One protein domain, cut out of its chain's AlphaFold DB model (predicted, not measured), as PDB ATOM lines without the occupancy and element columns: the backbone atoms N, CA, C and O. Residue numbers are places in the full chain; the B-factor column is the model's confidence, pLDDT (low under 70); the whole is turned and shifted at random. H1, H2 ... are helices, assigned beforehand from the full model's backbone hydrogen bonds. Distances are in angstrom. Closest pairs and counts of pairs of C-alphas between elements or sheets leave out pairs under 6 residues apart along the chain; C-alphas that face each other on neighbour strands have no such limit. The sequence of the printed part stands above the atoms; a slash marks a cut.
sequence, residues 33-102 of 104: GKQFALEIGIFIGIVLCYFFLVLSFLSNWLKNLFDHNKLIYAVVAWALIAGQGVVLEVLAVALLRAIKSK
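Overview. This is residues 33 to 102 of the 104 residues of an uncharacterized protein of Verrucomicrobia bacterium (UniProt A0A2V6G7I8). The model is a long, narrow helical hairpin: H1 runs the length of the rod, the chain turns at residues 67 to 69, and H2 runs back beside it. The two helices lie side by side, their lines only 4 degrees from each other and running opposite ways, but loosely, with their contact near the turn, at residues 62 to 66 of H1 and 72 to 73 of H2. The printed part has 70 residues with two named helices, H1 then H2, and no named strand; the class is all helix. It is only just loose, close to extended, with a radius of gyration of the C-alphas of 16.2 A, and it spans 52 by 17 by 7 A.

Arrangement. H1, residues 33 to 66, and H2, residues 70 to 100, form a helical hairpin. They run opposite ways at a shallow tilt of 4 degrees, and their centres are 11.8 A apart. They touch, with 4 pairs of C-alphas within 8 A; the closest C-alphas are those of Leu 62 and Tyr 73, 6.5 A apart. H1 touches H2 with residues 62 to 66 alone, and H2 touches H1 with residues 72 to 73 alone. H1 has a kink of 26 degrees near residue 60. In H1 and H2 every O i to N i+4 pair is within hydrogen-bond range.

Along the chain. H1 begins at C-alpha 33, at (177.892, 173.494, 254.697), and ends at C-alpha 66, at (177.351, 127.149, 244.780), 47.4 A from first to last C-alpha. H2 measures 45.1 A from C-alpha 70 to C-alpha 100, which lies at (188.840, 167.761, 260.705).

Size, cuts and confidence. The C-alphas of His 68 and Lys 102, 52.0 A apart, are the two farthest apart in the domain, while those of Gly 33 and Lys 102 are 9.9 A apart. The printed part has no cut, and the link from H1 to H2 is tight, with 3 residues. The mean pLDDT of the printed part is 72.5; 21 residues are under 70, namely 33 to 34, 36, 58 to 69, 72 and 98 to 102.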
ATOM      1  N   GLY A  33     178.145 174.878 254.271       61.31
ATOM      2  CA  GLY A  33     177.892 173.494 254.697       61.31
ATOM      3  C   GLY A  33     177.121 172.663 253.664       61.31
ATOM      4  O   GLY A  33     177.171 171.438 253.687       61.31
ATOM      5  N   LYS A  34     176.462 173.326 252.708       66.69
ATOM      6  CA  LYS A  34     175.714 172.694 251.617       66.69
ATOM      7  C   LYS A  34     176.622 172.025 250.581       66.69
ATOM      8  O   LYS A  34     176.326 170.913 250.164       66.69
ATOM      9  N   GLN A  35     177.733 172.660 250.198       71.44
ATOM     10  CA  GLN A  35     178.707 172.042 249.283       71.44
ATOM     11  C   GLN A  35     179.407 170.854 249.944       71.44
ATOM     12  O   GLN A  35     179.580 169.817 249.323       71.44
ATOM     13  N   PHE A  36     179.704 170.978 251.237       65.12
ATOM     14  CA  PHE A  36     180.295 169.901 252.028       65.12
ATOM     15  C   PHE A  36     179.387 168.663 252.116       65.12
ATOM     16  O   PHE A  36     179.840 167.542 251.906       65.12
ATOM     17  N   ALA A  37     178.092 168.862 252.377       76.50
ATOM     18  CA  ALA A  37     177.125 167.767 252.413       76.50
ATOM     19  C   ALA A  37     176.944 167.097 251.039       76.50
ATOM     20  O   ALA A  37     176.777 165.881 250.966       76.50
ATOM     21  N   LEU A  38     177.004 167.875 249.951       82.69
ATOM     22  CA  LEU A  38     176.893 167.364 248.585       82.69
ATOM     23  C   LEU A  38     178.070 166.450 248.223       82.69
ATOM     24  O   LEU A  38     177.869 165.359 247.695       82.69
ATOM     25  N   GLU A  39     179.290 166.877 248.535       73.31
ATOM     26  CA  GLU A  39     180.516 166.134 248.232       73.31
ATOM     27  C   GLU A  39     180.575 164.810 249.011       73.31
ATOM     28  O   GLU A  39     180.904 163.764 248.452       73.31
ATOM     29  N   ILE A  40     180.120 164.827 250.269       76.31
ATOM     30  CA  ILE A  40     179.931 163.621 251.087       76.31
ATOM     31  C   ILE A  40     178.867 162.702 250.479       76.31
ATOM     32  O   ILE A  40     179.085 161.497 250.372       76.31
ATOM     33  N   GLY A  41     177.730 163.258 250.055       79.81
ATOM     34  CA  GLY A  41     176.657 162.491 249.426       79.81
ATOM     35  C   GLY A  41     177.116 161.777 248.152       79.81
ATOM     36  O   GLY A  41     176.811 160.600 247.969       79.81
ATOM     37  N   ILE A  42     177.905 162.453 247.311       83.81
ATOM     38  CA  ILE A  42     178.494 161.870 246.097       83.81
ATOM     39  C   ILE A  42     179.445 160.728 246.458       83.81
ATOM     40  O   ILE A  42     179.358 159.649 245.875       83.81
ATOM     41  N   PHE A  43     180.314 160.931 247.449       73.19
ATOM     42  CA  PHE A  43     181.282 159.918 247.860       73.19
ATOM     43  C   PHE A  43     180.595 158.665 248.422       73.19
ATOM     44  O   PHE A  43     180.910 157.548 248.014       73.19
ATOM     45  N   ILE A  44     179.594 158.847 249.292       78.12
ATOM     46  CA  ILE A  44     178.766 157.754 249.822       78.12
ATOM     47  C   ILE A  44     178.043 157.037 248.677       78.12
ATOM     48  O   ILE A  44     178.049 155.809 248.624       78.12
ATOM     49  N   GLY A  45     177.459 157.786 247.740       83.00
ATOM     50  CA  GLY A  45     176.743 157.228 246.596       83.00
ATOM     51  C   GLY A  45     177.630 156.353 245.709       83.00
ATOM     52  O   GLY A  45     177.243 155.237 245.368       83.00
ATOM     53  N   ILE A  46     178.840 156.813 245.380       80.62
ATOM     54  CA  ILE A  46     179.798 156.050 244.565       80.62
ATOM     55  C   ILE A  46     180.255 154.786 245.302       80.62
ATOM     56  O   ILE A  46     180.309 153.714 244.700       80.62
ATOM     57  N   VAL A  47     180.535 154.883 246.605       73.25
ATOM     58  CA  VAL A  47     180.953 153.738 247.431       73.25
ATOM     59  C   VAL A  47     179.847 152.689 247.528       73.25
ATOM     60  O   VAL A  47     180.113 151.505 247.328       73.25
ATOM     61  N   LEU A  48     178.601 153.106 247.775       79.25
ATOM     62  CA  LEU A  48     177.452 152.201 247.806       79.25
ATOM     63  C   LEU A  48     177.212 151.562 246.438       79.25
ATOM     64  O   LEU A  48     176.975 150.361 246.368       79.25
ATOM     65  N   CYS A  49     177.323 152.340 245.358       80.38
ATOM     66  CA  CYS A  49     177.192 151.837 243.995       80.38
ATOM     67  C   CYS A  49     178.247 150.767 243.697       80.38
ATOM     68  O   CYS A  49     177.894 149.667 243.280       80.38
ATOM     69  N   TYR A  50     179.522 151.034 243.995       73.81
ATOM     70  CA  TYR A  50     180.600 150.056 243.846       73.81
ATOM     71  C   TYR A  50     180.348 148.808 244.690       73.81
ATOM     72  O   TYR A  50     180.495 147.690 244.197       73.81
ATOM     73  N   PHE A  51     179.924 148.981 245.943       72.25
ATOM     74  CA  PHE A  51     179.664 147.851 246.818       72.25
ATOM     75  C   PHE A  51     178.535 146.961 246.290       72.25
ATOM     76  O   PHE A  51     178.668 145.738 246.250       72.25
ATOM     77  N   PHE A  52     177.456 147.579 245.813       76.56
ATOM     78  CA  PHE A  52     176.332 146.875 245.216       76.56
ATOM     79  C   PHE A  52     176.711 146.205 243.895       76.56
ATOM     80  O   PHE A  52     176.281 145.086 243.630       76.56
ATOM     81  N   LEU A  53     177.555 146.851 243.087       81.62
ATOM     82  CA  LEU A  53     178.067 146.298 241.837       81.62
ATOM     83  C   LEU A  53     178.938 145.067 242.098       81.62
ATOM     84  O   LEU A  53     178.746 144.034 241.463       81.62
ATOM     85  N   VAL A  54     179.840 145.149 243.080       75.31
ATOM     86  CA  VAL A  54     180.673 144.025 243.519       75.31
ATOM     87  C   VAL A  54     179.801 142.903 244.064       75.31
ATOM     88  O   VAL A  54     179.941 141.774 243.613       75.31
ATOM     89  N   LEU A  55     178.859 143.185 244.966       75.81
ATOM     90  CA  LEU A  55     177.937 142.174 245.484       75.81
ATOM     91  C   LEU A  55     177.089 141.544 244.385       75.81
ATOM     92  O   LEU A  55     176.881 140.342 244.421       75.81
ATOM     93  N   SER A  56     176.599 142.315 243.415       73.81
ATOM     94  CA  SER A  56     175.756 141.810 242.329       73.81
ATOM     95  C   SER A  56     176.555 140.941 241.359       73.81
ATOM     96  O   SER A  56     176.158 139.812 241.064       73.81
ATOM     97  N   PHE A  57     177.727 141.419 240.938       71.31
ATOM     98  CA  PHE A  57     178.621 140.688 240.046       71.31
ATOM     99  C   PHE A  57     179.121 139.399 240.704       71.31
ATOM    100  O   PHE A  57     179.092 138.323 240.102       71.31
ATOM    101  N   LEU A  58     179.497 139.485 241.981       66.81
ATOM    102  CA  LEU A  58     179.968 138.341 242.742       66.81
ATOM    103  C   LEU A  58     178.824 137.429 243.175       66.81
ATOM    104  O   LEU A  58     179.034 136.233 243.183       66.81
ATOM    105  N   SER A  59     177.612 137.921 243.448       65.31
ATOM    106  CA  SER A  59     176.422 137.095 243.724       65.31
ATOM    107  C   SER A  59     176.023 136.269 242.507       65.31
ATOM    108  O   SER A  59     175.689 135.092 242.647       65.31
ATOM    109  N   ASN A  60     176.118 136.850 241.308       65.25
ATOM    110  CA  ASN A  60     175.881 136.123 240.068       65.25
ATOM    111  C   ASN A  60     176.934 135.020 239.859       65.25
ATOM    112  O   ASN A  60     176.596 133.895 239.501       65.25
ATOM    113  N   TRP A  61     178.199 135.310 240.177       62.84
ATOM    114  CA  TRP A  61     179.284 134.326 240.136       62.84
ATOM    115  C   TRP A  61     179.161 133.255 241.235       62.84
ATOM    116  O   TRP A  61     179.375 132.071 240.991       62.84
ATOM    117  N   LEU A  62     178.727 133.651 242.433       62.41
ATOM    118  CA  LEU A  62     178.557 132.810 243.615       62.41
ATOM    119  C   LEU A  62     177.389 131.838 243.449       62.41
ATOM    120  O   LEU A  62     177.513 130.687 243.852       62.41
ATOM    121  N   LYS A  63     176.293 132.261 242.804       60.75
ATOM    122  CA  LYS A  63     175.203 131.360 242.394       60.75
ATOM    123  C   LYS A  63     175.703 130.269 241.456       60.75
ATOM    124  O   LYS A  63     175.344 129.115 241.636       60.75
ATOM    125  N   ASN A  64     176.569 130.624 240.509       62.06
ATOM    126  CA  ASN A  64     177.135 129.668 239.563       62.06
ATOM    127  C   ASN A  64     178.150 128.709 240.218       62.06
ATOM    128  O   ASN A  64     178.354 127.594 239.751       62.06
ATOM    129  N   LEU A  65     178.786 129.135 241.313       58.25
ATOM    130  CA  LEU A  65     179.768 128.346 242.060       58.25
ATOM    131  C   LEU A  65     179.202 127.520 243.206       58.25
ATOM    132  O   LEU A  65     179.826 126.532 243.597       58.25
ATOM    133  N   PHE A  66     178.043 127.901 243.739       52.47
ATOM    134  CA  PHE A  66     177.351 127.149 244.780       52.47
ATOM    135  C   PHE A  66     177.018 125.720 244.319       52.47
ATOM    136  O   PHE A  66     177.087 124.797 245.124       52.47
ATOM    137  N   ASP A  67     176.771 125.529 243.021       58.44
ATOM    138  CA  ASP A  67     176.561 124.212 242.407       58.44
ATOM    139  C   ASP A  67     177.846 123.375 242.249       58.44
ATOM    140  O   ASP A  67     177.770 122.163 242.078       58.44
ATOM    141  N   HIS A  68     179.038 123.987 242.296       60.47
ATOM    142  CA  HIS A  68     180.298 123.307 241.951       60.47
ATOM    143  C   HIS A  68     181.297 123.165 243.105       60.47
ATOM    144  O   HIS A  68     182.005 122.160 243.157       60.47
ATOM    145  N   ASN A  69     181.433 124.140 244.019       60.69
ATOM    146  CA  ASN A  69     182.459 124.037 245.063       60.69
ATOM    147  C   ASN A  69     182.218 124.921 246.302       60.69
ATOM    148  O   ASN A  69     182.426 126.138 246.298       60.69
ATOM    149  N   LYS A  70     181.870 124.274 247.421       71.31
ATOM    150  CA  LYS A  70     181.565 124.901 248.722       71.31
ATOM    151  C   LYS A  70     182.754 125.660 249.341       71.31
ATOM    152  O   LYS A  70     182.554 126.586 250.123       71.31
ATOM    153  N   LEU A  71     183.984 125.282 248.986       70.88
ATOM    154  CA  LEU A  71     185.214 125.900 249.500       70.88
ATOM    155  C   LEU A  71     185.418 127.321 248.957       70.88
ATOM    156  O   LEU A  71     185.755 128.234 249.707       70.88
ATOM    157  N   ILE A  72     185.152 127.525 247.666       66.62
ATOM    158  CA  ILE A  72     185.315 128.832 247.017       66.62
ATOM    159  C   ILE A  72     184.253 129.810 247.530       66.62
ATOM    160  O   ILE A  72     184.563 130.971 247.780       66.62
ATOM    161  N   TYR A  73     183.035 129.326 247.798       70.44
ATOM    162  CA  TYR A  73     182.004 130.113 248.475       70.44
ATOM    163  C   TYR A  73     182.494 130.671 249.821       70.44
ATOM    164  O   TYR A  73     182.342 131.863 250.086       70.44
ATOM    165  N   ALA A  74     183.116 129.830 250.654       77.12
ATOM    166  CA  ALA A  74     183.601 130.237 251.971       77.12
ATOM    167  C   ALA A  74     184.719 131.290 251.882       77.12
ATOM    168  O   ALA A  74     184.684 132.283 252.607       77.12
ATOM    169  N   VAL A  75     185.670 131.111 250.959       75.81
ATOM    170  CA  VAL A  75     186.771 132.065 250.739       75.81
ATOM    171  C   VAL A  75     186.246 133.407 250.228       75.81
ATOM    172  O   VAL A  75     186.663 134.458 250.711       75.81
ATOM    173  N   VAL A  76     185.296 133.386 249.293       73.38
ATOM    174  CA  VAL A  76     184.700 134.601 248.723       73.38
ATOM    175  C   VAL A  76     183.862 135.347 249.758       73.38
ATOM    176  O   VAL A  76     184.005 136.560 249.887       73.38
ATOM    177  N   ALA A  77     183.032 134.643 250.530       76.94
ATOM    178  CA  ALA A  77     182.247 135.242 251.607       76.94
ATOM    179  C   ALA A  77     183.149 135.886 252.672       76.94
ATOM    180  O   ALA A  77     182.895 137.009 253.106       76.94
ATOM    181  N   TRP A  78     184.239 135.213 253.044       83.44
ATOM    182  CA  TRP A  78     185.222 135.748 253.981       83.44
ATOM    183  C   TRP A  78     185.934 136.993 253.432       83.44
ATOM    184  O   TRP A  78     186.014 138.009 254.121       83.44
ATOM    185  N   ALA A  79     186.371 136.961 252.168       77.25
ATOM    186  CA  ALA A  79     186.990 138.106 251.502       77.25
ATOM    187  C   ALA A  79     186.027 139.298 251.365       77.25
ATOM    188  O   ALA A  79     186.444 140.444 251.511       77.25
ATOM    189  N   LEU A  80     184.734 139.040 251.142       77.69
ATOM    190  CA  LEU A  80     183.679 140.054 251.139       77.69
ATOM    191  C   LEU A  80     183.550 140.723 252.505       77.69
ATOM    192  O   LEU A  80     183.595 141.945 252.577       77.69
ATOM    193  N   ILE A  81     183.440 139.942 253.583       81.31
ATOM    194  CA  ILE A  81     183.344 140.475 254.950       81.31
ATOM    195  C   ILE A  81     184.578 141.323 255.285       81.31
ATOM    196  O   ILE A  81     184.438 142.445 255.771       81.31
ATOM    197  N   ALA A  82     185.779 140.830 254.968       82.88
ATOM    198  CA  ALA A  82     187.023 141.564 255.192       82.88
ATOM    199  C   ALA A  82     187.096 142.854 254.355       82.88
ATOM    200  O   ALA A  82     187.370 143.927 254.889       82.88
ATOM    201  N   GLY A  83     186.791 142.774 253.055       78.69
ATOM    202  CA  GLY A  83     186.782 143.928 252.156       78.69
ATOM    203  C   GLY A  83     185.772 144.989 252.586       78.69
ATOM    204  O   GLY A  83     186.059 146.179 252.506       78.69
ATOM    205  N   GLN A  84     184.622 144.569 253.113       75.38
ATOM    206  CA  GLN A  84     183.631 145.482 253.672       75.38
ATOM    207  C   GLN A  84     184.080 146.177 254.944       75.38
ATOM    208  O   GLN A  84     183.854 147.379 255.074       75.38
ATOM    209  N   GLY A  85     184.761 145.465 255.842       81.81
ATOM    210  CA  GLY A  85     185.355 146.074 257.030       81.81
ATOM    211  C   GLY A  85     186.343 147.185 256.668       81.81
ATOM    212  O   GLY A  85     186.236 148.296 257.180       81.81
ATOM    213  N   VAL A  86     187.238 146.918 255.712       79.00
ATOM    214  CA  VAL A  86     188.243 147.896 255.261       79.00
ATOM    215  C   VAL A  86     187.600 149.095 254.562       79.00
ATOM    216  O   VAL A  86     187.983 150.234 254.820       79.00
ATOM    217  N   VAL A  87     186.598 148.884 253.702       74.50
ATOM    218  CA  VAL A  87     185.876 149.991 253.043       74.50
ATOM    219  C   VAL A  87     185.178 150.878 254.074       74.50
ATOM    220  O   VAL A  87     185.238 152.105 253.965       74.50
ATOM    221  N   LEU A  88     184.556 150.281 255.092       79.56
ATOM    222  CA  LEU A  88     183.897 151.021 256.165       79.56
ATOM    223  C   LEU A  88     184.903 151.825 257.000       79.56
ATOM    224  O   LEU A  88     184.630 152.967 257.364       79.56
ATOM    225  N   GLU A  89     186.080 151.260 257.261       81.69
ATOM    226  CA  GLU A  89     187.164 151.933 257.974       81.69
ATOM    227  C   GLU A  89     187.718 153.123 257.177       81.69
ATOM    228  O   GLU A  89     187.840 154.227 257.711       81.69
ATOM    229  N   VAL A  90     187.968 152.948 255.876       76.06
ATOM    230  CA  VAL A  90     188.385 154.042 254.984       76.06
ATOM    231  C   VAL A  90     187.322 155.139 254.935       76.06
ATOM    232  O   VAL A  90     187.664 156.322 254.979       76.06
ATOM    233  N   LEU A  91     186.037 154.773 254.906       73.88
ATOM    234  CA  LEU A  91     184.930 155.726 254.943       73.88
ATOM    235  C   LEU A  91     184.872 156.482 256.277       73.88
ATOM    236  O   LEU A  91     184.693 157.699 256.280       73.88
ATOM    237  N   ALA A  92     185.067 155.795 257.402       79.94
ATOM    238  CA  ALA A  92     185.106 156.414 258.722       79.94
ATOM    239  C   ALA A  92     186.278 157.403 258.842       79.94
ATOM    240  O   ALA A  92     186.099 158.528 259.309       79.94
ATOM    241  N   VAL A  93     187.464 157.030 258.353       82.75
ATOM    242  CA  VAL A  93     188.637 157.918 258.310       82.75
ATOM    243  C   VAL A  93     188.397 159.105 257.379       82.75
ATOM    244  O   VAL A  93     188.764 160.230 257.721       82.75
ATOM    245  N   ALA A  94     187.768 158.889 256.223       73.81
ATOM    246  CA  ALA A  94     187.409 159.957 255.297       73.81
ATOM    247  C   ALA A  94     186.396 160.929 255.920       73.81
ATOM    248  O   ALA A  94     186.592 162.139 255.829       73.81
ATOM    249  N   LEU A  95     185.377 160.427 256.623       72.25
ATOM    250  CA  LEU A  95     184.398 161.235 257.353       72.25
ATOM    251  C   LEU A  95     185.075 162.066 258.451       72.25
ATOM    252  O   LEU A  95     184.870 163.276 258.537       72.25
ATOM    253  N   LEU A  96     185.942 161.442 259.251       78.62
ATOM    254  CA  LEU A  96     186.699 162.129 260.298       78.62
ATOM    255  C   LEU A  96     187.662 163.173 259.721       78.62
ATOM    256  O   LEU A  96     187.780 164.264 260.277       78.62
ATOM    257  N   ARG A  97     188.319 162.889 258.591       73.19
ATOM    258  CA  ARG A  97     189.155 163.869 257.879       73.19
ATOM    259  C   ARG A  97     188.337 165.009 257.292       73.19
ATOM    260  O   ARG A  97     188.778 166.146 257.393       73.19
ATOM    261  N   ALA A  98     187.168 164.737 256.723       65.94
ATOM    262  CA  ALA A  98     186.276 165.764 256.198       65.94
ATOM    263  C   ALA A  98     185.814 166.712 257.319       65.94
ATOM    264  O   ALA A  98     185.821 167.929 257.143       65.94
ATOM    265  N   ILE A  99     185.501 166.163 258.496       68.00
ATOM    266  CA  ILE A  99     185.186 166.944 259.698       68.00
ATOM    267  C   ILE A  99     186.418 167.733 260.175       68.00
ATOM    268  O   ILE A  99     186.308 168.920 260.471       68.00
ATOM    269  N   LYS A 100     187.609 167.117 260.216       66.00
ATOM    270  CA  LYS A 100     188.840 167.761 260.705       66.00
ATOM    271  C   LYS A 100     189.373 168.851 259.769       66.00
ATOM    272  O   LYS A 100     189.800 169.891 260.248       66.00
ATOM    273  N   SER A 101     189.293 168.658 258.454       57.31
ATOM    274  CA  SER A 101     189.739 169.621 257.434       57.31
ATOM    275  C   SER A 101     188.957 170.940 257.452       57.31
ATOM    276  O   SER A 101     189.358 171.889 256.787       57.31
ATOM    277  N   LYS A 102     187.833 170.997 258.173       51.19
ATOM    278  CA  LYS A 102     187.019 172.201 258.385       51.19
ATOM    279  C   LYS A 102     187.271 172.872 259.744       51.19
ATOM    280  O   LYS A 102     186.704 173.936 259.985       51.19
TER     281      LYS A 102